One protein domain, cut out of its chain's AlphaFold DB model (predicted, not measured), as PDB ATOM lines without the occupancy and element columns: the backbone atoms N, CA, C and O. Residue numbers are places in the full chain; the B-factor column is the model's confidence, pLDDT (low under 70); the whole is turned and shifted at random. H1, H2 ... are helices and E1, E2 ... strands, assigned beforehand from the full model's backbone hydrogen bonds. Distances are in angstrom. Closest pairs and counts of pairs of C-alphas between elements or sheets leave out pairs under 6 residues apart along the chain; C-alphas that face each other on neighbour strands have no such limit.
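AT A GLANCE: This is residues 753 to 855 and 875 to 919 of the 949 residues of an uncharacterized protein of Bdellovibrio sp. SKB1291214 (UniProt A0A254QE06). A long, narrow up-and-down bundle of helices is built on H5, with H3 and H2 beside it and the shorter H1 packing on H5 toward the start of H5; a small strand hairpin, E1 and E2, lies past the other end of the bundle. The link of residues 765 to 784 loops between H1 and H2, short H4 packs on H3 and H5, and residues 914 to 919, with H6, stick out near the hairpin. The printed part has 148 residues, in the order H1 H2 E1 E2 H3 H4 H5 H6; the class is mostly helix and the two-stranded sheet is antiparallel. The whole is loose, with a radius of gyration of the C-alphas of 18.2 A, and spans 60 by 36 by 20 A, only just flat.

HOW THE PARTS SIT: E1, residues 805 to 809, and E2, residues 812 to 816, form an antiparallel hairpin at 137 degrees; N 807 and O 814 are 2.9 A apart and N 814 and O 807 2.8 A, within hydrogen-bond range. The hub is H5, residues 882 to 910. H3, residues 821 to 842, touches H5 at a shallow tilt of 9 degrees, opposite ways; the closest C-alphas, of Leu 824 and Lys 903, are 6.0 A apart. H2, residues 785 to 801, touches H3 at 12 degrees, a shallow tilt, opposite ways, closest at the C-alphas of Glu 793 and Ile 831, 5.6 A. H2 touches H5 with residues 794 to 801 alone, closest at the C-alphas of Leu 801 and Gly 906, 5.8 A. H1, residues 753 to 764, touches H5 at a shallow tilt of 24 degrees, opposite ways, closest at the C-alphas of Tyr 756 and Val 891, 5.9 A. H1 and H2 are close but not clearly touching. H4, residues 846 to 849, touches H3, closest at the C-alphas of Ala 839 and Ser 846, 6.3 A, and H5, closest at those of Leu 849 and Glu 893, 6.8 A. H6, residues 914 to 917, touches no helix. In H1, H2, H3 and H5 every O i to N i+4 pair is within hydrogen-bond range; H4 and H6 are too short for one.

IN THESE COORDINATES: H1 begins at C-alpha 753, (332.211, 462.003, 447.892), and is 16.5 A long. H2 measures 24.5 A, E1 11.9 A, E2 12.0 A, H3 31.5 A and H5 42.0 A; H4 and H6 are 5.3 A each. H5 ends at C-alpha 910, (330.304, 471.529, 469.032).

THE WHOLE: The C-alphas farthest apart, of Asp 810 and Ser 881, are 61.3 A apart. Residues 856 to 874 are not printed, and C-alphas 855 and 875 are 29.2 A apart across the cut. The link H1 to H2 is long. Confidence is under 70 at residues 846, 848 to 855, 875 to 876 and 911 to 919.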
ATOM      1  N   GLU A 753     330.767 461.799 448.015       97.56
ATOM      2  CA  GLU A 753     332.211 462.003 447.892       97.56
ATOM      3  C   GLU A 753     332.844 460.907 447.033       97.56
ATOM      4  O   GLU A 753     333.519 461.203 446.050       97.56
ATOM      5  N   ARG A 754     332.536 459.634 447.291       96.44
ATOM      6  CA  ARG A 754     333.046 458.529 446.469       96.44
ATOM      7  C   ARG A 754     332.515 458.510 445.043       96.44
ATOM      8  O   ARG A 754     333.236 458.064 444.153       96.44
ATOM      9  N   ALA A 755     331.293 458.985 444.801       96.69
ATOM     10  CA  ALA A 755     330.789 459.157 443.439       96.69
ATOM     11  C   ALA A 755     331.588 460.239 442.691       96.69
ATOM     12  O   ALA A 755     331.958 460.058 441.532       96.69
ATOM     13  N   TYR A 756     331.929 461.335 443.367       97.81
ATOM     14  CA  TYR A 756     332.798 462.374 442.820       97.81
ATOM     15  C   TYR A 756     334.223 461.877 442.578       97.81
ATOM     16  O   TYR A 756     334.757 462.058 441.481       97.81
ATOM     17  N   LEU A 757     334.816 461.161 443.534       97.38
ATOM     18  CA  LEU A 757     336.131 460.549 443.353       97.38
ATOM     19  C   LEU A 757     336.134 459.515 442.218       97.38
ATOM     20  O   LEU A 757     337.118 459.444 441.485       97.38
ATOM     21  N   SER A 758     335.052 458.755 442.000       96.62
ATOM     22  CA  SER A 758     334.976 457.828 440.863       96.62
ATOM     23  C   SER A 758     334.911 458.547 439.514       96.62
ATOM     24  O   SER A 758     335.520 458.069 438.558       96.62
ATOM     25  N   ILE A 759     334.246 459.708 439.433       96.81
ATOM     26  CA  ILE A 759     334.251 460.552 438.225       96.81
ATOM     27  C   ILE A 759     335.661 461.102 437.963       96.81
ATOM     28  O   ILE A 759     336.146 461.035 436.835       96.81
ATOM     29  N   LEU A 760     336.356 461.601 438.991       97.31
ATOM     30  CA  LEU A 760     337.731 462.091 438.831       97.31
ATOM     31  C   LEU A 760     338.698 460.961 438.452       97.31
ATOM     32  O   LEU A 760     339.548 461.145 437.584       97.31
ATOM     33  N   ASN A 761     338.534 459.772 439.034       96.31
ATOM     34  CA  ASN A 761     339.320 458.596 438.667       96.31
ATOM     35  C   ASN A 761     339.105 458.208 437.199       96.31
ATOM     36  O   ASN A 761     340.064 457.881 436.507       96.31
ATOM     37  N   GLU A 762     337.867 458.298 436.714       96.12
ATOM     38  CA  GLU A 762     337.519 458.073 435.311       96.12
ATOM     39  C   GLU A 762     338.169 459.109 434.374       96.12
ATOM     40  O   GLU A 762     338.604 458.758 433.282       96.12
ATOM     41  N   LEU A 763     338.303 460.373 434.795       96.00
ATOM     42  CA  LEU A 763     339.035 461.385 434.021       96.00
ATOM     43  C   LEU A 763     340.548 461.111 433.968       96.00
ATOM     44  O   LEU A 763     341.185 461.397 432.954       96.00
ATOM     45  N   MET A 764     341.123 460.553 435.037       94.81
ATOM     46  CA  MET A 764     342.556 460.230 435.125       94.81
ATOM     47  C   MET A 764     342.916 458.899 434.448       94.81
ATOM     48  O   MET A 764     344.016 458.757 433.915       94.81
ATOM     49  N   ALA A 765     342.012 457.923 434.481       94.50
ATOM     50  CA  ALA A 765     342.182 456.591 433.911       94.50
ATOM     51  C   ALA A 765     340.909 456.177 433.145       94.50
ATOM     52  O   ALA A 765     340.096 455.411 433.672       94.50
ATOM     53  N   PRO A 766     340.723 456.677 431.906       92.75
ATOM     54  CA  PRO A 766     339.495 456.464 431.151       92.75
ATOM     55  C   PRO A 766     339.227 454.989 430.850       92.75
ATOM     56  O   PRO A 766     340.075 454.278 430.310       92.75
ATOM     57  N   SER A 767     338.014 454.541 431.150       93.88
ATOM     58  CA  SER A 767     337.495 453.216 430.816       93.88
ATOM     59  C   SER A 767     336.695 453.237 429.505       93.88
ATOM     60  O   SER A 767     336.349 454.300 428.985       93.88
ATOM     61  N   ALA A 768     336.309 452.072 428.975       92.69
ATOM     62  CA  ALA A 768     335.419 452.010 427.806       92.69
ATOM     63  C   ALA A 768     334.015 452.579 428.104       92.69
ATOM     64  O   ALA A 768     333.428 453.276 427.279       92.69
ATOM     65  N   SER A 769     333.496 452.334 429.309       93.56
ATOM     66  CA  SER A 769     332.193 452.810 429.778       93.56
ATOM     67  C   SER A 769     332.277 453.157 431.256       93.56
ATOM     68  O   SER A 769     332.747 452.343 432.048       93.56
ATOM     69  N   TYR A 770     331.802 454.343 431.622       95.50
ATOM     70  CA  TYR A 770     331.675 454.732 433.019       95.50
ATOM     71  C   TYR A 770     330.434 454.071 433.629       95.50
ATOM     72  O   TYR A 770     329.386 454.041 432.989       95.50
ATOM     73  N   LYS A 771     330.553 453.548 434.852       95.19
ATOM     74  CA  LYS A 771     329.430 452.970 435.597       95.19
ATOM     75  C   LYS A 771     329.432 453.509 437.019       95.19
ATOM     76  O   LYS A 771     330.324 453.180 437.802       95.19
ATOM     77  N   MET A 772     328.423 454.301 437.359       90.50
ATOM     78  CA  MET A 772     328.266 454.861 438.691       90.50
ATOM     79  C   MET A 772     327.557 453.828 439.567       90.50
ATOM     80  O   MET A 772     326.335 453.793 439.673       90.50
ATOM     81  N   ASN A 773     328.322 452.942 440.211       90.00
ATOM     82  CA  ASN A 773     327.765 451.974 441.162       90.00
ATOM     83  C   ASN A 773     327.427 452.653 442.501       90.00
ATOM     84  O   ASN A 773     327.982 452.293 443.536       90.00
ATOM     85  N   PHE A 774     326.547 453.656 442.477       90.56
ATOM     86  CA  PHE A 774     326.279 454.544 443.612       90.56
ATOM     87  C   PHE A 774     325.839 453.789 444.871       90.56
ATOM     88  O   PHE A 774     326.200 454.157 445.980       90.56
ATOM     89  N   GLU A 775     325.118 452.678 444.725       87.00
ATOM     90  CA  GLU A 775     324.679 451.868 445.863       87.00
ATOM     91  C   GLU A 775     325.827 451.123 446.569       87.00
ATOM     92  O   GLU A 775     325.777 450.928 447.782       87.00
ATOM     93  N   ASN A 776     326.876 450.737 445.834       88.50
ATOM     94  CA  ASN A 776     327.992 449.950 446.370       88.50
ATOM     95  C   ASN A 776     329.337 450.692 446.342       88.50
ATOM     96  O   ASN A 776     330.370 450.087 446.639       88.50
ATOM     97  N   ASN A 777     329.361 451.980 445.994       88.25
ATOM     98  CA  ASN A 777     330.597 452.766 445.910       88.25
ATOM     99  C   ASN A 777     331.284 452.908 447.282       88.25
ATOM    100  O   ASN A 777     332.509 452.956 447.366       88.25
ATOM    101  N   MET A 778     330.527 452.812 448.377       87.88
ATOM    102  CA  MET A 778     331.042 452.702 449.746       87.88
ATOM    103  C   MET A 778     331.903 451.445 450.001       87.88
ATOM    104  O   MET A 778     332.590 451.376 451.017       87.88
ATOM    105  N   ASN A 779     331.969 450.498 449.062       89.81
ATOM    106  CA  ASN A 779     332.880 449.347 449.116       89.81
ATOM    107  C   ASN A 779     334.035 449.439 448.101       89.81
ATOM    108  O   ASN A 779     334.866 448.537 448.034       89.81
ATOM    109  N   GLN A 780     334.092 450.504 447.299       88.75
ATOM    110  CA  GLN A 780     335.085 450.695 446.243       88.75
ATOM    111  C   GLN A 780     336.014 451.852 446.615       88.75
ATOM    112  O   GLN A 780     335.637 453.015 446.515       88.75
ATOM    113  N   ALA A 781     337.228 451.528 447.060       90.12
ATOM    114  CA  ALA A 781     338.248 452.537 447.328       90.12
ATOM    115  C   ALA A 781     338.802 453.115 446.007       90.12
ATOM    116  O   ALA A 781     338.956 452.366 445.033       90.12
ATOM    117  N   PRO A 782     339.148 454.413 445.957       92.62
ATOM    118  CA  PRO A 782     339.803 455.009 444.802       92.62
ATOM    119  C   PRO A 782     341.151 454.326 444.538       92.62
ATOM    120  O   PRO A 782     341.896 453.986 445.459       92.62
ATOM    121  N   THR A 783     341.491 454.110 443.266       93.12
ATOM    122  CA  THR A 783     342.751 453.447 442.891       93.12
ATOM    123  C   THR A 783     343.922 454.427 442.836       93.12
ATOM    124  O   THR A 783     345.045 454.057 443.184       93.12
ATOM    125  N   ASN A 784     343.670 455.681 442.450       94.88
ATOM    126  CA  ASN A 784     344.688 456.721 442.343       94.88
ATOM    127  C   ASN A 784     345.203 457.192 443.726       94.88
ATOM    128  O   ASN A 784     344.383 457.498 444.594       94.88
ATOM    129  N   PRO A 785     346.530 457.328 443.935       95.94
ATOM    130  CA  PRO A 785     347.096 457.784 445.208       95.94
ATOM    131  C   PRO A 785     346.595 459.153 445.696       95.94
ATOM    132  O   PRO A 785     346.340 459.294 446.885       95.94
ATOM    133  N   LEU A 786     346.400 460.136 444.806       94.62
ATOM    134  CA  LEU A 786     345.910 461.470 445.195       94.62
ATOM    135  C   LEU A 786     344.440 461.435 445.618       94.62
ATOM    136  O   LEU A 786     344.045 462.117 446.554       94.62
ATOM    137  N   LEU A 787     343.623 460.610 444.960       97.06
ATOM    138  CA  LEU A 787     342.220 460.437 445.346       97.06
ATOM    139  C   LEU A 787     342.096 459.721 446.701       97.06
ATOM    140  O   LEU A 787     341.209 460.052 447.479       97.06
ATOM    141  N   LYS A 788     343.017 458.794 447.016       97.31
ATOM    142  CA  LYS A 788     343.133 458.202 448.362       97.31
ATOM    143  C   LYS A 788     343.542 459.229 449.417       97.31
ATOM    144  O   LYS A 788     343.093 459.124 450.552       97.31
ATOM    145  N   GLU A 789     344.392 460.194 449.064       97.31
ATOM    146  CA  GLU A 789     344.762 461.301 449.958       97.31
ATOM    147  C   GLU A 789     343.536 462.169 450.278       97.31
ATOM    148  O   GLU A 789     343.286 462.435 451.449       97.31
ATOM    149  N   VAL A 790     342.715 462.515 449.274       97.50
ATOM    150  CA  VAL A 790     341.442 463.232 449.495       97.50
ATOM    151  C   VAL A 790     340.534 462.444 450.444       97.50
ATOM    152  O   VAL A 790     340.132 462.979 451.477       97.50
ATOM    153  N   GLU A 791     340.272 461.165 450.150       97.50
ATOM    154  CA  GLU A 791     339.432 460.308 451.004       97.50
ATOM    155  C   GLU A 791     339.980 460.220 452.441       97.50
ATOM    156  O   GLU A 791     339.221 460.262 453.412       97.50
ATOM    157  N   ALA A 792     341.306 460.145 452.605       97.75
ATOM    158  CA  ALA A 792     341.943 460.106 453.916       97.75
ATOM    159  C   ALA A 792     341.720 461.401 454.717       97.75
ATOM    160  O   ALA A 792     341.465 461.329 455.921       97.75
ATOM    161  N   GLU A 793     341.773 462.574 454.080       98.25
ATOM    162  CA  GLU A 793     341.493 463.847 454.755       98.25
ATOM    163  C   GLU A 793     340.005 463.997 455.129       98.25
ATOM    164  O   GLU A 793     339.695 464.460 456.233       98.25
ATOM    165  N   PHE A 794     339.075 463.520 454.290       97.88
ATOM    166  CA  PHE A 794     337.652 463.416 454.653       97.88
ATOM    167  C   PHE A 794     337.434 462.451 455.829       97.88
ATOM    168  O   PHE A 794     336.693 462.749 456.773       97.88
ATOM    169  N   ALA A 795     338.112 461.300 455.824       97.38
ATOM    170  CA  ALA A 795     338.045 460.324 456.906       97.38
ATOM    171  C   ALA A 795     338.580 460.890 458.232       97.38
ATOM    172  O   ALA A 795     337.979 460.638 459.280       97.38
ATOM    173  N   LYS A 796     339.650 461.696 458.199       98.12
ATOM    174  CA  LYS A 796     340.160 462.430 459.371       98.12
ATOM    175  C   LYS A 796     339.137 463.432 459.898       98.12
ATOM    176  O   LYS A 796     338.885 463.432 461.102       98.12
ATOM    177  N   LEU A 797     338.489 464.212 459.026       96.69
ATOM    178  CA  LEU A 797     337.423 465.138 459.433       96.69
ATOM    179  C   LEU A 797     336.266 464.396 460.115       96.69
ATOM    180  O   LEU A 797     335.833 464.776 461.198       96.69
ATOM    181  N   ASN A 798     335.812 463.278 459.550       96.56
ATOM    182  CA  ASN A 798     334.815 462.427 460.203       96.56
ATOM    183  C   ASN A 798     335.325 461.828 461.526       96.56
ATOM    184  O   ASN A 798     334.559 461.674 462.474       96.56
ATOM    185  N   GLY A 799     336.615 461.501 461.617       97.00
ATOM    186  CA  GLY A 799     337.267 461.072 462.853       97.00
ATOM    187  C   GLY A 799     337.189 462.129 463.957       97.00
ATOM    188  O   GLY A 799     336.874 461.781 465.093       97.00
ATOM    189  N   LEU A 800     337.398 463.405 463.615       95.38
ATOM    190  CA  LEU A 800     337.192 464.539 464.522       95.38
ATOM    191  C   LEU A 800     335.725 464.642 464.956       95.38
ATOM    192  O   LEU A 800     335.445 464.703 466.149       95.38
ATOM    193  N   LEU A 801     334.780 464.565 464.015       93.69
ATOM    194  CA  LEU A 801     333.342 464.610 464.317       93.69
ATOM    195  C   LEU A 801     332.886 463.463 465.232       93.69
ATOM    196  O   LEU A 801     332.043 463.666 466.098       93.69
ATOM    197  N   LYS A 802     333.484 462.273 465.117       94.81
ATOM    198  CA  LYS A 802     333.209 461.130 466.008       94.81
ATOM    199  C   LYS A 802     333.727 461.314 467.440       94.81
ATOM    200  O   LYS A 802     333.369 460.521 468.313       94.81
ATOM    201  N   GLN A 803     334.562 462.322 467.703       94.06
ATOM    202  CA  GLN A 803     334.929 462.693 469.075       94.06
ATOM    203  C   GLN A 803     333.759 463.346 469.818       94.06
ATOM    204  O   GLN A 803     333.750 463.347 471.046       94.06
ATOM    205  N   ILE A 804     332.759 463.842 469.082       91.00
ATOM    206  CA  ILE A 804     331.512 464.372 469.618       91.00
ATOM    207  C   ILE A 804     330.635 463.188 470.034       91.00
ATOM    208  O   ILE A 804     330.032 462.505 469.202       91.00
ATOM    209  N   LYS A 805     330.585 462.912 471.338       92.19
ATOM    210  CA  LYS A 805     329.859 461.766 471.894       92.19
ATOM    211  C   LYS A 805     328.634 462.222 472.665       92.19
ATOM    212  O   LYS A 805     328.686 463.181 473.429       92.19
ATOM    213  N   VAL A 806     327.548 461.471 472.504       92.44
ATOM    214  CA  VAL A 806     326.391 461.565 473.394       92.44
ATOM    215  C   VAL A 806     326.732 460.813 474.678       92.44
ATOM    216  O   VAL A 806     326.980 459.607 474.639       92.44
ATOM    217  N   VAL A 807     326.757 461.520 475.801       93.12
ATOM    218  CA  VAL A 807     326.992 460.962 477.139       93.12
ATOM    219  C   VAL A 807     325.812 461.286 478.048       93.12
ATOM    220  O   VAL A 807     325.135 462.293 477.856       93.12
ATOM    221  N   SER A 808     325.541 460.435 479.036       92.62
ATOM    222  CA  SER A 808     324.531 460.722 480.057       92.62
ATOM    223  C   SER A 808     325.211 461.326 481.284       92.62
ATOM    224  O   SER A 808     326.051 460.673 481.900       92.62
ATOM    225  N   ILE A 809     324.872 462.570 481.619       86.38
ATOM    226  CA  ILE A 809     325.352 463.293 482.803       86.38
ATOM    227  C   ILE A 809     324.110 463.727 483.584       86.38
ATOM    228  O   ILE A 809     323.219 464.368 483.026       86.38
ATOM    229  N   ASP A 810     324.015 463.335 484.855       88.56
ATOM    230  CA  ASP A 810     322.867 463.620 485.734       88.56
ATOM    231  C   ASP A 810     321.512 463.169 485.156       88.56
ATOM    232  O   ASP A 810     320.500 463.869 485.241       88.56
ATOM    233  N   GLY A 811     321.490 462.006 484.493       88.44
ATOM    234  CA  GLY A 811     320.285 461.458 483.858       88.44
ATOM    235  C   GLY A 811     319.818 462.226 482.615       88.44
ATOM    236  O   GLY A 811     318.728 461.962 482.109       88.44
ATOM    237  N   ARG A 812     320.625 463.165 482.104       84.25
ATOM    238  CA  ARG A 812     320.369 463.911 480.865       84.25
ATOM    239  C   ARG A 812     321.402 463.544 479.813       84.25
ATOM    240  O   ARG A 812     322.587 463.439 480.110       84.25
ATOM    241  N   GLU A 813     320.957 463.353 478.578       89.44
ATOM    242  CA  GLU A 813     321.868 463.170 477.450       89.44
ATOM    243  C   GLU A 813     322.443 464.524 477.045       89.44
ATOM    244  O   GLU A 813     321.687 465.457 476.782       89.44
ATOM    245  N   ARG A 814     323.769 464.621 477.008       87.75
ATOM    246  CA  ARG A 814     324.507 465.809 476.581       87.75
ATOM    247  C   ARG A 814     325.589 465.425 475.597       87.75
ATOM    248  O   ARG A 814     325.962 464.256 475.471       87.75
ATOM    249  N   ILE A 815     326.119 466.432 474.927       87.19
ATOM    250  CA  ILE A 815     327.298 466.271 474.098       87.19
ATOM    251  C   ILE A 815     328.552 466.507 474.926       87.19
ATOM    252  O   ILE A 815     328.707 467.542 475.568       87.19
ATOM    253  N   GLN A 816     329.471 465.551 474.871       87.19
ATOM    254  CA  GLN A 816     330.837 465.730 475.328       87.19
ATOM    255  C   GLN A 816     331.761 465.711 474.118       87.19
ATOM    256  O   GLN A 816     331.733 464.783 473.308       87.19
ATOM    257  N   SER A 817     332.577 466.752 474.006       85.00
ATOM    258  CA  SER A 817     333.505 466.937 472.902       85.00
ATOM    259  C   SER A 817     334.778 467.599 473.419       85.00
ATOM    260  O   SER A 817     334.716 468.637 474.074       85.00
ATOM    261  N   SER A 818     335.930 466.998 473.125       86.62
ATOM    262  CA  SER A 818     337.248 467.631 473.278       86.62
ATOM    263  C   SER A 818     337.621 468.501 472.075       86.62
ATOM    264  O   SER A 818     338.683 469.118 472.069       86.62
ATOM    265  N   LEU A 819     336.779 468.506 471.041       85.75
ATOM    266  CA  LEU A 819     337.054 469.134 469.763       85.75
ATOM    267  C   LEU A 819     336.913 470.656 469.865       85.75
ATOM    268  O   LEU A 819     335.935 471.177 470.402       85.75
ATOM    269  N   GLN A 820     337.855 471.388 469.287       84.56
ATOM    270  CA  GLN A 820     337.733 472.828 469.066       84.56
ATOM    271  C   GLN A 820     337.296 473.101 467.624       84.56
ATOM    272  O   GLN A 820     337.667 472.365 466.711       84.56
ATOM    273  N   ASN A 821     336.520 474.167 467.393       84.69
ATOM    274  CA  ASN A 821     336.076 474.525 466.036       84.69
ATOM    275  C   ASN A 821     337.265 474.842 465.110       84.69
ATOM    276  O   ASN A 821     337.226 474.490 463.936       84.69
ATOM    277  N   SER A 822     338.358 475.378 465.659       84.44
ATOM    278  CA  SER A 822     339.621 475.594 464.944       84.44
ATOM    279  C   SER A 822     340.206 474.308 464.349       84.44
ATOM    280  O   SER A 822     340.768 474.340 463.263       84.44
ATOM    281  N   GLN A 823     340.028 473.153 465.001       89.12
ATOM    282  CA  GLN A 823     340.499 471.863 464.477       89.12
ATOM    283  C   GLN A 823     339.659 471.389 463.283       89.12
ATOM    284  O   GLN A 823     340.185 470.755 462.369       89.12
ATOM    285  N   LEU A 824     338.355 471.695 463.275       89.56
ATOM    286  CA  LEU A 824     337.482 471.436 462.125       89.56
ATOM    287  C   LEU A 824     337.863 472.324 460.937       89.56
ATOM    288  O   LEU A 824     337.899 471.843 459.808       89.56
ATOM    289  N   GLU A 825     338.166 473.598 461.194       87.56
ATOM    290  CA  GLU A 825     338.636 474.549 460.181       87.56
ATOM    291  C   GLU A 825     339.998 474.151 459.612       87.56
ATOM    292  O   GLU A 825     340.150 474.069 458.396       87.56
ATOM    293  N   GLU A 826     340.962 473.813 460.469       92.56
ATOM    294  CA  GLU A 826     342.283 473.338 460.052       92.56
ATOM    295  C   GLU A 826     342.166 472.089 459.167       92.56
ATOM    296  O   GLU A 826     342.802 471.995 458.116       92.56
ATOM    297  N   GLN A 827     341.315 471.133 459.549       97.31
ATOM    298  CA  GLN A 827     341.111 469.921 458.763       97.31
ATOM    299  C   GLN A 827     340.366 470.193 457.443       97.31
ATOM    300  O   GLN A 827     340.687 469.574 456.428       97.31
ATOM    301  N   ALA A 828     339.412 471.130 457.419       93.56
ATOM    302  CA  ALA A 828     338.767 471.576 456.184       93.56
ATOM    303  C   ALA A 828     339.770 472.247 455.227       93.56
ATOM    304  O   ALA A 828     339.743 471.981 454.023       93.56
ATOM    305  N   ASN A 829     340.705 473.039 455.760       93.25
ATOM    306  CA  ASN A 829     341.782 473.653 454.981       93.25
ATOM    307  C   ASN A 829     342.731 472.596 454.399       93.25
ATOM    308  O   ASN A 829     343.078 472.678 453.224       93.25
ATOM    309  N   LYS A 830     343.069 471.540 455.153       97.00
ATOM    310  CA  LYS A 830     343.854 470.404 454.626       97.00
ATOM    311  C   LYS A 830     343.149 469.696 453.471       97.00
ATOM    312  O   LYS A 830     343.788 469.381 452.469       97.00
ATOM    313  N   ILE A 831     341.830 469.490 453.556       96.25
ATOM    314  CA  ILE A 831     341.052 468.954 452.427       96.25
ATOM    315  C   ILE A 831     341.161 469.897 451.222       96.25
ATOM    316  O   ILE A 831     341.448 469.441 450.114       96.25
ATOM    317  N   GLN A 832     341.010 471.208 451.428       94.50
ATOM    318  CA  GLN A 832     341.141 472.208 450.369       94.50
ATOM    319  C   GLN A 832     342.531 472.196 449.711       94.50
ATOM    320  O   GLN A 832     342.636 472.283 448.488       94.50
ATOM    321  N   GLU A 833     343.600 472.050 450.493       95.06
ATOM    322  CA  GLU A 833     344.966 471.926 449.984       95.06
ATOM    323  C   GLU A 833     345.134 470.692 449.091       95.06
ATOM    324  O   GLU A 833     345.701 470.792 448.000       95.06
ATOM    325  N   VAL A 834     344.613 469.531 449.505       96.12
ATOM    326  CA  VAL A 834     344.687 468.300 448.699       96.12
ATOM    327  C   VAL A 834     343.821 468.411 447.438       96.12
ATOM    328  O   VAL A 834     344.265 468.011 446.360       96.12
ATOM    329  N   LEU A 835     342.636 469.026 447.520       95.31
ATOM    330  CA  LEU A 835     341.809 469.322 446.345       95.31
ATOM    331  C   LEU A 835     342.522 470.274 445.372       95.31
ATOM    332  O   LEU A 835     342.466 470.060 444.160       95.31
ATOM    333  N   ASN A 836     343.266 471.265 445.872       93.31
ATOM    334  CA  ASN A 836     344.084 472.155 445.044       93.31
ATOM    335  C   ASN A 836     345.238 471.401 444.362       93.31
ATOM    336  O   ASN A 836     345.466 471.588 443.165       93.31
ATOM    337  N   LYS A 837     345.936 470.504 445.075       93.81
ATOM    338  CA  LYS A 837     346.960 469.624 444.474       93.81
ATOM    339  C   LYS A 837     346.364 468.749 443.368       93.81
ATOM    340  O   LYS A 837     346.974 468.579 442.306       93.81
ATOM    341  N   LEU A 838     345.167 468.209 443.594       94.69
ATOM    342  CA  LEU A 838     344.444 467.406 442.614       94.69
ATOM    343  C   LEU A 838     344.049 468.237 441.385       94.69
ATOM    344  O   LEU A 838     344.286 467.798 440.261       94.69
ATOM    345  N   ALA A 839     343.540 469.455 441.587       94.25
ATOM    346  CA  ALA A 839     343.215 470.395 440.516       94.25
ATOM    347  C   ALA A 839     344.437 470.713 439.639       94.25
ATOM    348  O   ALA A 839     344.368 470.577 438.416       94.25
ATOM    349  N   ILE A 840     345.581 471.035 440.259       92.12
ATOM    350  CA  ILE A 840     346.852 471.287 439.558       92.12
ATOM    351  C   ILE A 840     347.279 470.052 438.757       92.12
ATOM    352  O   ILE A 840     347.634 470.163 437.583       92.12
ATOM    353  N   THR A 841     347.189 468.859 439.353       92.75
ATOM    354  CA  THR A 841     347.542 467.597 438.681       92.75
ATOM    355  C   THR A 841     346.671 467.353 437.443       92.75
ATOM    356  O   THR A 841     347.184 466.936 436.402       92.75
ATOM    357  N   LEU A 842     345.370 467.644 437.543       93.44
ATOM    358  CA  LEU A 842     344.393 467.545 436.455       93.44
ATOM    359  C   LEU A 842     344.544 468.652 435.393       93.44
ATOM    360  O   LEU A 842     343.906 468.577 434.345       93.44
ATOM    361  N   GLY A 843     345.375 469.673 435.631       91.31
ATOM    362  CA  GLY A 843     345.491 470.837 434.750       91.31
ATOM    363  C   GLY A 843     344.271 471.763 434.806       91.31
ATOM    364  O   GLY A 843     343.965 472.447 433.829       91.31
ATOM    365  N   VAL A 844     343.545 471.764 435.926       91.44
ATOM    366  CA  VAL A 844     342.442 472.687 436.207       91.44
ATOM    367  C   VAL A 844     343.020 473.946 436.853       91.44
ATOM    368  O   VAL A 844     343.823 473.861 437.780       91.44
ATOM    369  N   ASN A 845     342.634 475.124 436.360       79.31
ATOM    370  CA  ASN A 845     343.133 476.390 436.893       79.31
ATOM    371  C   ASN A 845     342.616 476.603 438.329       79.31
ATOM    372  O   ASN A 845     341.426 476.841 438.531       79.31
ATOM    373  N   SER A 846     343.508 476.537 439.321       68.25
ATOM    374  CA  SER A 846     343.173 476.663 440.747       68.25
ATOM    375  C   SER A 846     342.557 478.017 441.110       68.25
ATOM    376  O   SER A 846     341.771 478.090 442.052       68.25
ATOM    377  N   ALA A 847     342.819 479.070 440.326       72.12
ATOM    378  CA  ALA A 847     342.208 480.386 440.516       72.12
ATOM    379  C   ALA A 847     340.680 480.391 440.301       72.12
ATOM    380  O   ALA A 847     340.006 481.339 440.703       72.12
ATOM    381  N   ALA A 848     340.120 479.361 439.654       63.19
ATOM    382  CA  ALA A 848     338.673 479.181 439.558       63.19
ATOM    383  C   ALA A 848     338.072 478.631 440.866       63.19
ATOM    384  O   ALA A 848     336.984 479.045 441.245       63.19
ATOM    385  N   LEU A 849     338.810 477.775 441.586       64.75
ATOM    386  CA  LEU A 849     338.366 477.129 442.831       64.75
ATOM    387  C   LEU A 849     338.437 478.054 444.055       64.75
ATOM    388  O   LEU A 849     337.710 477.848 445.024       64.75
ATOM    389  N   SER A 850     339.308 479.067 444.031       60.72
ATOM    390  CA  SER A 850     339.438 480.044 445.121       60.72
ATOM    391  C   SER A 850     338.404 481.171 445.061       60.72
ATOM    392  O   SER A 850     338.138 481.802 446.075       60.72
ATOM    393  N   LYS A 851     337.773 481.424 443.905       58.88
ATOM    394  CA  LYS A 851     336.752 482.484 443.770       58.88
ATOM    395  C   LYS A 851     335.393 482.115 444.376       58.88
ATOM    396  O   LYS A 851     334.592 483.011 444.633       58.88
ATOM    397  N   THR A 852     335.126 480.827 444.581       51.19
ATOM    398  CA  THR A 852     333.862 480.290 445.119       51.19
ATOM    399  C   THR A 852     333.932 479.959 446.611       51.19
ATOM    400  O   THR A 852     332.894 479.971 447.276       51.19
ATOM    401  N   ALA A 853     335.129 479.739 447.162       45.47
ATOM    402  CA  ALA A 853     335.352 479.628 448.599       45.47
ATOM    403  C   ALA A 853     335.277 481.024 449.236       45.47
ATOM    404  O   ALA A 853     336.256 481.754 449.260       45.47
ATOM    405  N   GLU A 854     334.069 481.394 449.667       45.50
ATOM    406  CA  GLU A 854     333.787 482.446 450.649       45.50
ATOM    407  C   GLU A 854     334.652 483.711 450.475       45.50
ATOM    408  O   GLU A 854     335.628 483.926 451.189       45.50
ATOM    409  N   LYS A 855     334.264 484.598 449.542       40.81
ATOM    410  CA  LYS A 855     334.585 486.024 449.704       40.81
ATOM    411  C   LYS A 855     334.006 486.432 451.055       40.81
ATOM    412  O   LYS A 855     332.809 486.710 451.143       40.81
ATOM    413  N   THR A 875     354.218 470.086 436.851       57.38
ATOM    414  CA  THR A 875     353.988 469.402 435.579       57.38
ATOM    415  C   THR A 875     352.501 469.076 435.436       57.38
ATOM    416  O   THR A 875     351.973 468.261 436.198       57.38
ATOM    417  N   GLN A 876     351.829 469.650 434.436       68.88
ATOM    418  CA  GLN A 876     350.504 469.187 434.026       68.88
ATOM    419  C   GLN A 876     350.618 467.720 433.587       68.88
ATOM    420  O   GLN A 876     351.191 467.422 432.540       68.88
ATOM    421  N   LYS A 877     350.111 466.794 434.406       81.81
ATOM    422  CA  LYS A 877     350.229 465.353 434.135       81.81
ATOM    423  C   LYS A 877     349.138 464.858 433.187       81.81
ATOM    424  O   LYS A 877     349.355 463.896 432.456       81.81
ATOM    425  N   PHE A 878     347.986 465.531 433.175       87.62
ATOM    426  CA  PHE A 878     346.835 465.169 432.354       87.62
ATOM    427  C   PHE A 878     346.444 466.311 431.413       87.62
ATOM    428  O   PHE A 878     346.270 467.459 431.824       87.62
ATOM    429  N   LYS A 879     346.279 465.985 430.128       91.44
ATOM    430  CA  LYS A 879     345.737 466.898 429.120       91.44
ATOM    431  C   LYS A 879     344.240 466.630 428.973       91.44
ATOM    432  O   LYS A 879     343.846 465.747 428.218       91.44
ATOM    433  N   LEU A 880     343.428 467.367 429.726       94.31
ATOM    434  CA  LEU A 880     341.967 467.288 429.663       94.31
ATOM    435  C   LEU A 880     341.422 468.124 428.494       94.31
ATOM    436  O   LEU A 880     341.943 469.200 428.195       94.31
ATOM    437  N   SER A 881     340.356 467.651 427.845       95.06
ATOM    438  CA  SER A 881     339.550 468.483 426.946       95.06
ATOM    439  C   SER A 881     338.826 469.589 427.728       95.06
ATOM    440  O   SER A 881     338.738 469.535 428.955       95.06
ATOM    441  N   LYS A 882     338.254 470.579 427.031       94.31
ATOM    442  CA  LYS A 882     337.455 471.639 427.673       94.31
ATOM    443  C   LYS A 882     336.304 471.057 428.508       94.31
ATOM    444  O   LYS A 882     336.177 471.399 429.677       94.31
ATOM    445  N   SER A 883     335.534 470.126 427.944       93.81
ATOM    446  CA  SER A 883     334.415 469.468 428.633       93.81
ATOM    447  C   SER A 883     334.875 468.629 429.833       93.81
ATOM    448  O   SER A 883     334.217 468.618 430.870       93.81
ATOM    449  N   GLN A 884     336.029 467.957 429.730       96.00
ATOM    450  CA  GLN A 884     336.620 467.226 430.858       96.00
ATOM    451  C   GLN A 884     337.106 468.168 431.964       96.00
ATOM    452  O   GLN A 884     336.928 467.870 433.142       96.00
ATOM    453  N   ASN A 885     337.708 469.303 431.593       95.12
ATOM    454  CA  ASN A 885     338.164 470.323 432.531       95.12
ATOM    455  C   ASN A 885     336.978 470.918 433.302       95.12
ATOM    456  O   ASN A 885     336.994 470.926 434.527       95.12
ATOM    457  N   ASN A 886     335.912 471.298 432.597       94.31
ATOM    458  CA  ASN A 886     334.689 471.805 433.210       94.31
ATOM    459  C   ASN A 886     334.036 470.767 434.137       94.31
ATOM    460  O   ASN A 886     333.576 471.113 435.222       94.31
ATOM    461  N   LEU A 887     333.998 469.483 433.746       95.56
ATOM    462  CA  LEU A 887     333.508 468.418 434.630       95.56
ATOM    463  C   LEU A 887     334.367 468.314 435.896       95.56
ATOM    464  O   LEU A 887     333.827 468.226 436.994       95.56
ATOM    465  N   ALA A 888     335.695 468.346 435.750       96.25
ATOM    466  CA  ALA A 888     336.610 468.307 436.883       96.25
ATOM    467  C   ALA A 888     336.392 469.495 437.833       96.25
ATOM    468  O   ALA A 888     336.333 469.281 439.039       96.25
ATOM    469  N   VAL A 889     336.209 470.715 437.307       94.75
ATOM    470  CA  VAL A 889     335.879 471.908 438.110       94.75
ATOM    471  C   VAL A 889     334.609 471.676 438.923       94.75
ATOM    472  O   VAL A 889     334.658 471.768 440.145       94.75
ATOM    473  N   ALA A 890     333.500 471.301 438.279       93.88
ATOM    474  CA  ALA A 890     332.222 471.121 438.969       93.88
ATOM    475  C   ALA A 890     332.269 470.031 440.051       93.88
ATOM    476  O   ALA A 890     331.664 470.171 441.113       93.88
ATOM    477  N   VAL A 891     333.012 468.949 439.805       96.62
ATOM    478  CA  VAL A 891     333.194 467.868 440.782       96.62
ATOM    479  C   VAL A 891     334.070 468.314 441.959       96.62
ATOM    480  O   VAL A 891     333.756 468.001 443.107       96.62
ATOM    481  N   LEU A 892     335.137 469.077 441.707       95.88
ATOM    482  CA  LEU A 892     335.979 469.649 442.761       95.88
ATOM    483  C   LEU A 892     335.193 470.652 443.621       95.88
ATOM    484  O   LEU A 892     335.248 470.566 444.845       95.88
ATOM    485  N   GLU A 893     334.388 471.524 443.010       91.75
ATOM    486  CA  GLU A 893     333.484 472.440 443.722       91.75
ATOM    487  C   GLU A 893     332.431 471.694 444.556       91.75
ATOM    488  O   GLU A 893     332.033 472.137 445.640       91.75
ATOM    489  N   ALA A 894     331.955 470.545 444.078       93.50
ATOM    490  CA  ALA A 894     331.037 469.712 444.840       93.50
ATOM    491  C   ALA A 894     331.717 469.086 446.073       93.50
ATOM    492  O   ALA A 894     331.150 469.148 447.164       93.50
ATOM    493  N   LEU A 895     332.957 468.594 445.945       96.56
ATOM    494  CA  LEU A 895     333.766 468.102 447.074       96.56
ATOM    495  C   LEU A 895     334.068 469.205 448.109       96.56
ATOM    496  O   LEU A 895     333.972 468.968 449.318       96.56
ATOM    497  N   GLN A 896     334.361 470.432 447.669       93.31
ATOM    498  CA  GLN A 896     334.488 471.591 448.570       93.31
ATOM    499  C   GLN A 896     333.177 471.866 449.326       93.31
ATOM    500  O   GLN A 896     333.180 472.122 450.535       93.31
ATOM    501  N   GLY A 897     332.044 471.752 448.625       89.38
ATOM    502  CA  GLY A 897     330.709 471.849 449.213       89.38
ATOM    503  C   GLY A 897     330.487 470.830 450.333       89.38
ATOM    504  O   GLY A 897     330.071 471.215 451.423       89.38
ATOM    505  N   LEU A 898     330.844 469.559 450.109       95.25
ATOM    506  CA  LEU A 898     330.740 468.501 451.124       95.25
ATOM    507  C   LEU A 898     331.609 468.778 452.355       95.25
ATOM    508  O   LEU A 898     331.178 468.544 453.483       95.25
ATOM    509  N   THR A 899     332.810 469.322 452.151       94.62
ATOM    510  CA  THR A 899     333.708 469.713 453.249       94.62
ATOM    511  C   THR A 899     333.072 470.797 454.118       94.62
ATOM    512  O   THR A 899     333.060 470.698 455.347       94.62
ATOM    513  N   THR A 900     332.488 471.811 453.477       89.44
ATOM    514  CA  THR A 900     331.766 472.892 454.163       89.44
ATOM    515  C   THR A 900     330.560 472.354 454.928       89.44
ATOM    516  O   THR A 900     330.345 472.730 456.079       89.44
ATOM    517  N   GLU A 901     329.814 471.425 454.325       90.19
ATOM    518  CA  GLU A 901     328.660 470.777 454.953       90.19
ATOM    519  C   GLU A 901     329.071 469.975 456.203       90.19
ATOM    520  O   GLU A 901     328.483 470.139 457.272       90.19
ATOM    521  N   MET A 902     330.133 469.162 456.122       94.38
ATOM    522  CA  MET A 902     330.675 468.419 457.270       94.38
ATOM    523  C   MET A 902     331.164 469.344 458.388       94.38
ATOM    524  O   MET A 902     330.869 469.096 459.559       94.38
ATOM    525  N   LYS A 903     331.887 470.416 458.031       89.25
ATOM    526  CA  LYS A 903     332.339 471.442 458.981       89.25
ATOM    527  C   LYS A 903     331.146 472.057 459.703       89.25
ATOM    528  O   LYS A 903     331.154 472.124 460.925       89.25
ATOM    529  N   MET A 904     330.103 472.436 458.966       85.31
ATOM    530  CA  MET A 904     328.876 473.001 459.526       85.31
ATOM    531  C   MET A 904     328.223 472.048 460.537       85.31
ATOM    532  O   MET A 904     327.912 472.475 461.648       85.31
ATOM    533  N   TYR A 905     328.062 470.761 460.205       89.62
ATOM    534  CA  TYR A 905     327.519 469.775 461.147       89.62
ATOM    535  C   TYR A 905     328.356 469.653 462.420       89.62
ATOM    536  O   TYR A 905     327.797 469.582 463.514       89.62
ATOM    537  N   GLY A 906     329.683 469.664 462.285       87.88
ATOM    538  CA  GLY A 906     330.602 469.671 463.418       87.88
ATOM    539  C   GLY A 906     330.480 470.912 464.278       87.88
ATOM    540  O   GLY A 906     330.374 470.793 465.494       87.88
ATOM    541  N   SER A 907     330.437 472.087 463.655       84.19
ATOM    542  CA  SER A 907     330.302 473.358 464.356       84.19
ATOM    543  C   SER A 907     328.986 473.434 465.118       84.19
ATOM    544  O   SER A 907     329.020 473.773 466.294       84.19
ATOM    545  N   ILE A 908     327.854 473.044 464.515       82.06
ATOM    546  CA  ILE A 908     326.568 472.964 465.230       82.06
ATOM    547  C   ILE A 908     326.693 471.980 466.394       82.06
ATOM    548  O   ILE A 908     326.329 472.299 467.518       82.06
ATOM    549  N   ALA A 909     327.262 470.796 466.165       85.56
ATOM    550  CA  ALA A 909     327.360 469.800 467.220       85.56
ATOM    551  C   ALA A 909     328.332 470.179 468.356       85.56
ATOM    552  O   ALA A 909     328.219 469.656 469.463       85.56
ATOM    553  N   ASN A 910     329.262 471.103 468.101       81.31
ATOM    554  CA  ASN A 910     330.304 471.529 469.032       81.31
ATOM    555  C   ASN A 910     330.083 472.939 469.628       81.31
ATOM    556  O   ASN A 910     330.869 473.376 470.481       81.31
ATOM    557  N   ALA A 911     329.049 473.663 469.180       68.38
ATOM    558  CA  ALA A 911     328.855 475.090 469.451       68.38
ATOM    559  C   ALA A 911     328.528 475.433 470.912       68.38
ATOM    560  O   ALA A 911     328.667 476.592 471.287       68.38
ATOM    561  N   VAL A 912     328.131 474.482 471.763       59.72
ATOM    562  CA  VAL A 912     327.600 474.833 473.089       59.72
ATOM    563  C   VAL A 912     328.072 473.858 474.167       59.72
ATOM    564  O   VAL A 912     327.416 472.873 474.480       59.72
ATOM    565  N   SER A 913     329.213 474.172 474.783       57.09
ATOM    566  CA  SER A 913     329.357 473.951 476.225       57.09
ATOM    567  C   SER A 913     328.983 475.258 476.925       57.09
ATOM    568  O   SER A 913     329.167 476.338 476.362       57.09
ATOM    569  N   TRP A 914     328.444 475.178 478.141       48.25
ATOM    570  CA  TRP A 914     327.988 476.339 478.917       48.25
ATOM    571  C   TRP A 914     329.057 477.448 479.025       48.25
ATOM    572  O   TRP A 914     328.752 478.634 478.932       48.25
ATOM    573  N   ASP A 915     330.330 477.052 479.090       51.62
ATOM    574  CA  ASP A 915     331.482 477.958 479.130       51.62
ATOM    575  C   ASP A 915     331.653 478.800 477.851       51.62
ATOM    576  O   ASP A 915     332.127 479.931 477.920       51.62
ATOM    577  N   LYS A 916     331.224 478.293 476.685       55.91
ATOM    578  CA  LYS A 916     331.263 479.026 475.405       55.91
ATOM    579  C   LYS A 916     330.105 480.022 475.267       55.91
ATOM    580  O   LYS A 916     330.278 481.056 474.629       55.91
ATOM    581  N   ILE A 917     328.957 479.761 475.909       50.25
ATOM    582  CA  ILE A 917     327.794 480.674 475.916       50.25
ATOM    583  C   ILE A 917     328.128 481.984 476.637       50.25
ATOM    584  O   ILE A 917     327.680 483.041 476.213       50.25
ATOM    585  N   ASN A 918     328.970 481.965 477.674       46.16
ATOM    586  CA  ASN A 918     329.367 483.195 478.372       46.16
ATOM    587  C   ASN A 918     330.119 484.202 477.480       46.16
ATOM    588  O   ASN A 918     330.140 485.388 477.803       46.16
ATOM    589  N   ASN A 919     330.652 483.779 476.327       52.28
ATOM    590  CA  ASN A 919     331.243 484.656 475.312       52.28
ATOM    591  C   ASN A 919     330.204 485.101 474.256       52.28
ATOM    592  O   ASN A 919     330.462 485.131 473.053       52.28
TER     593      ASN A 919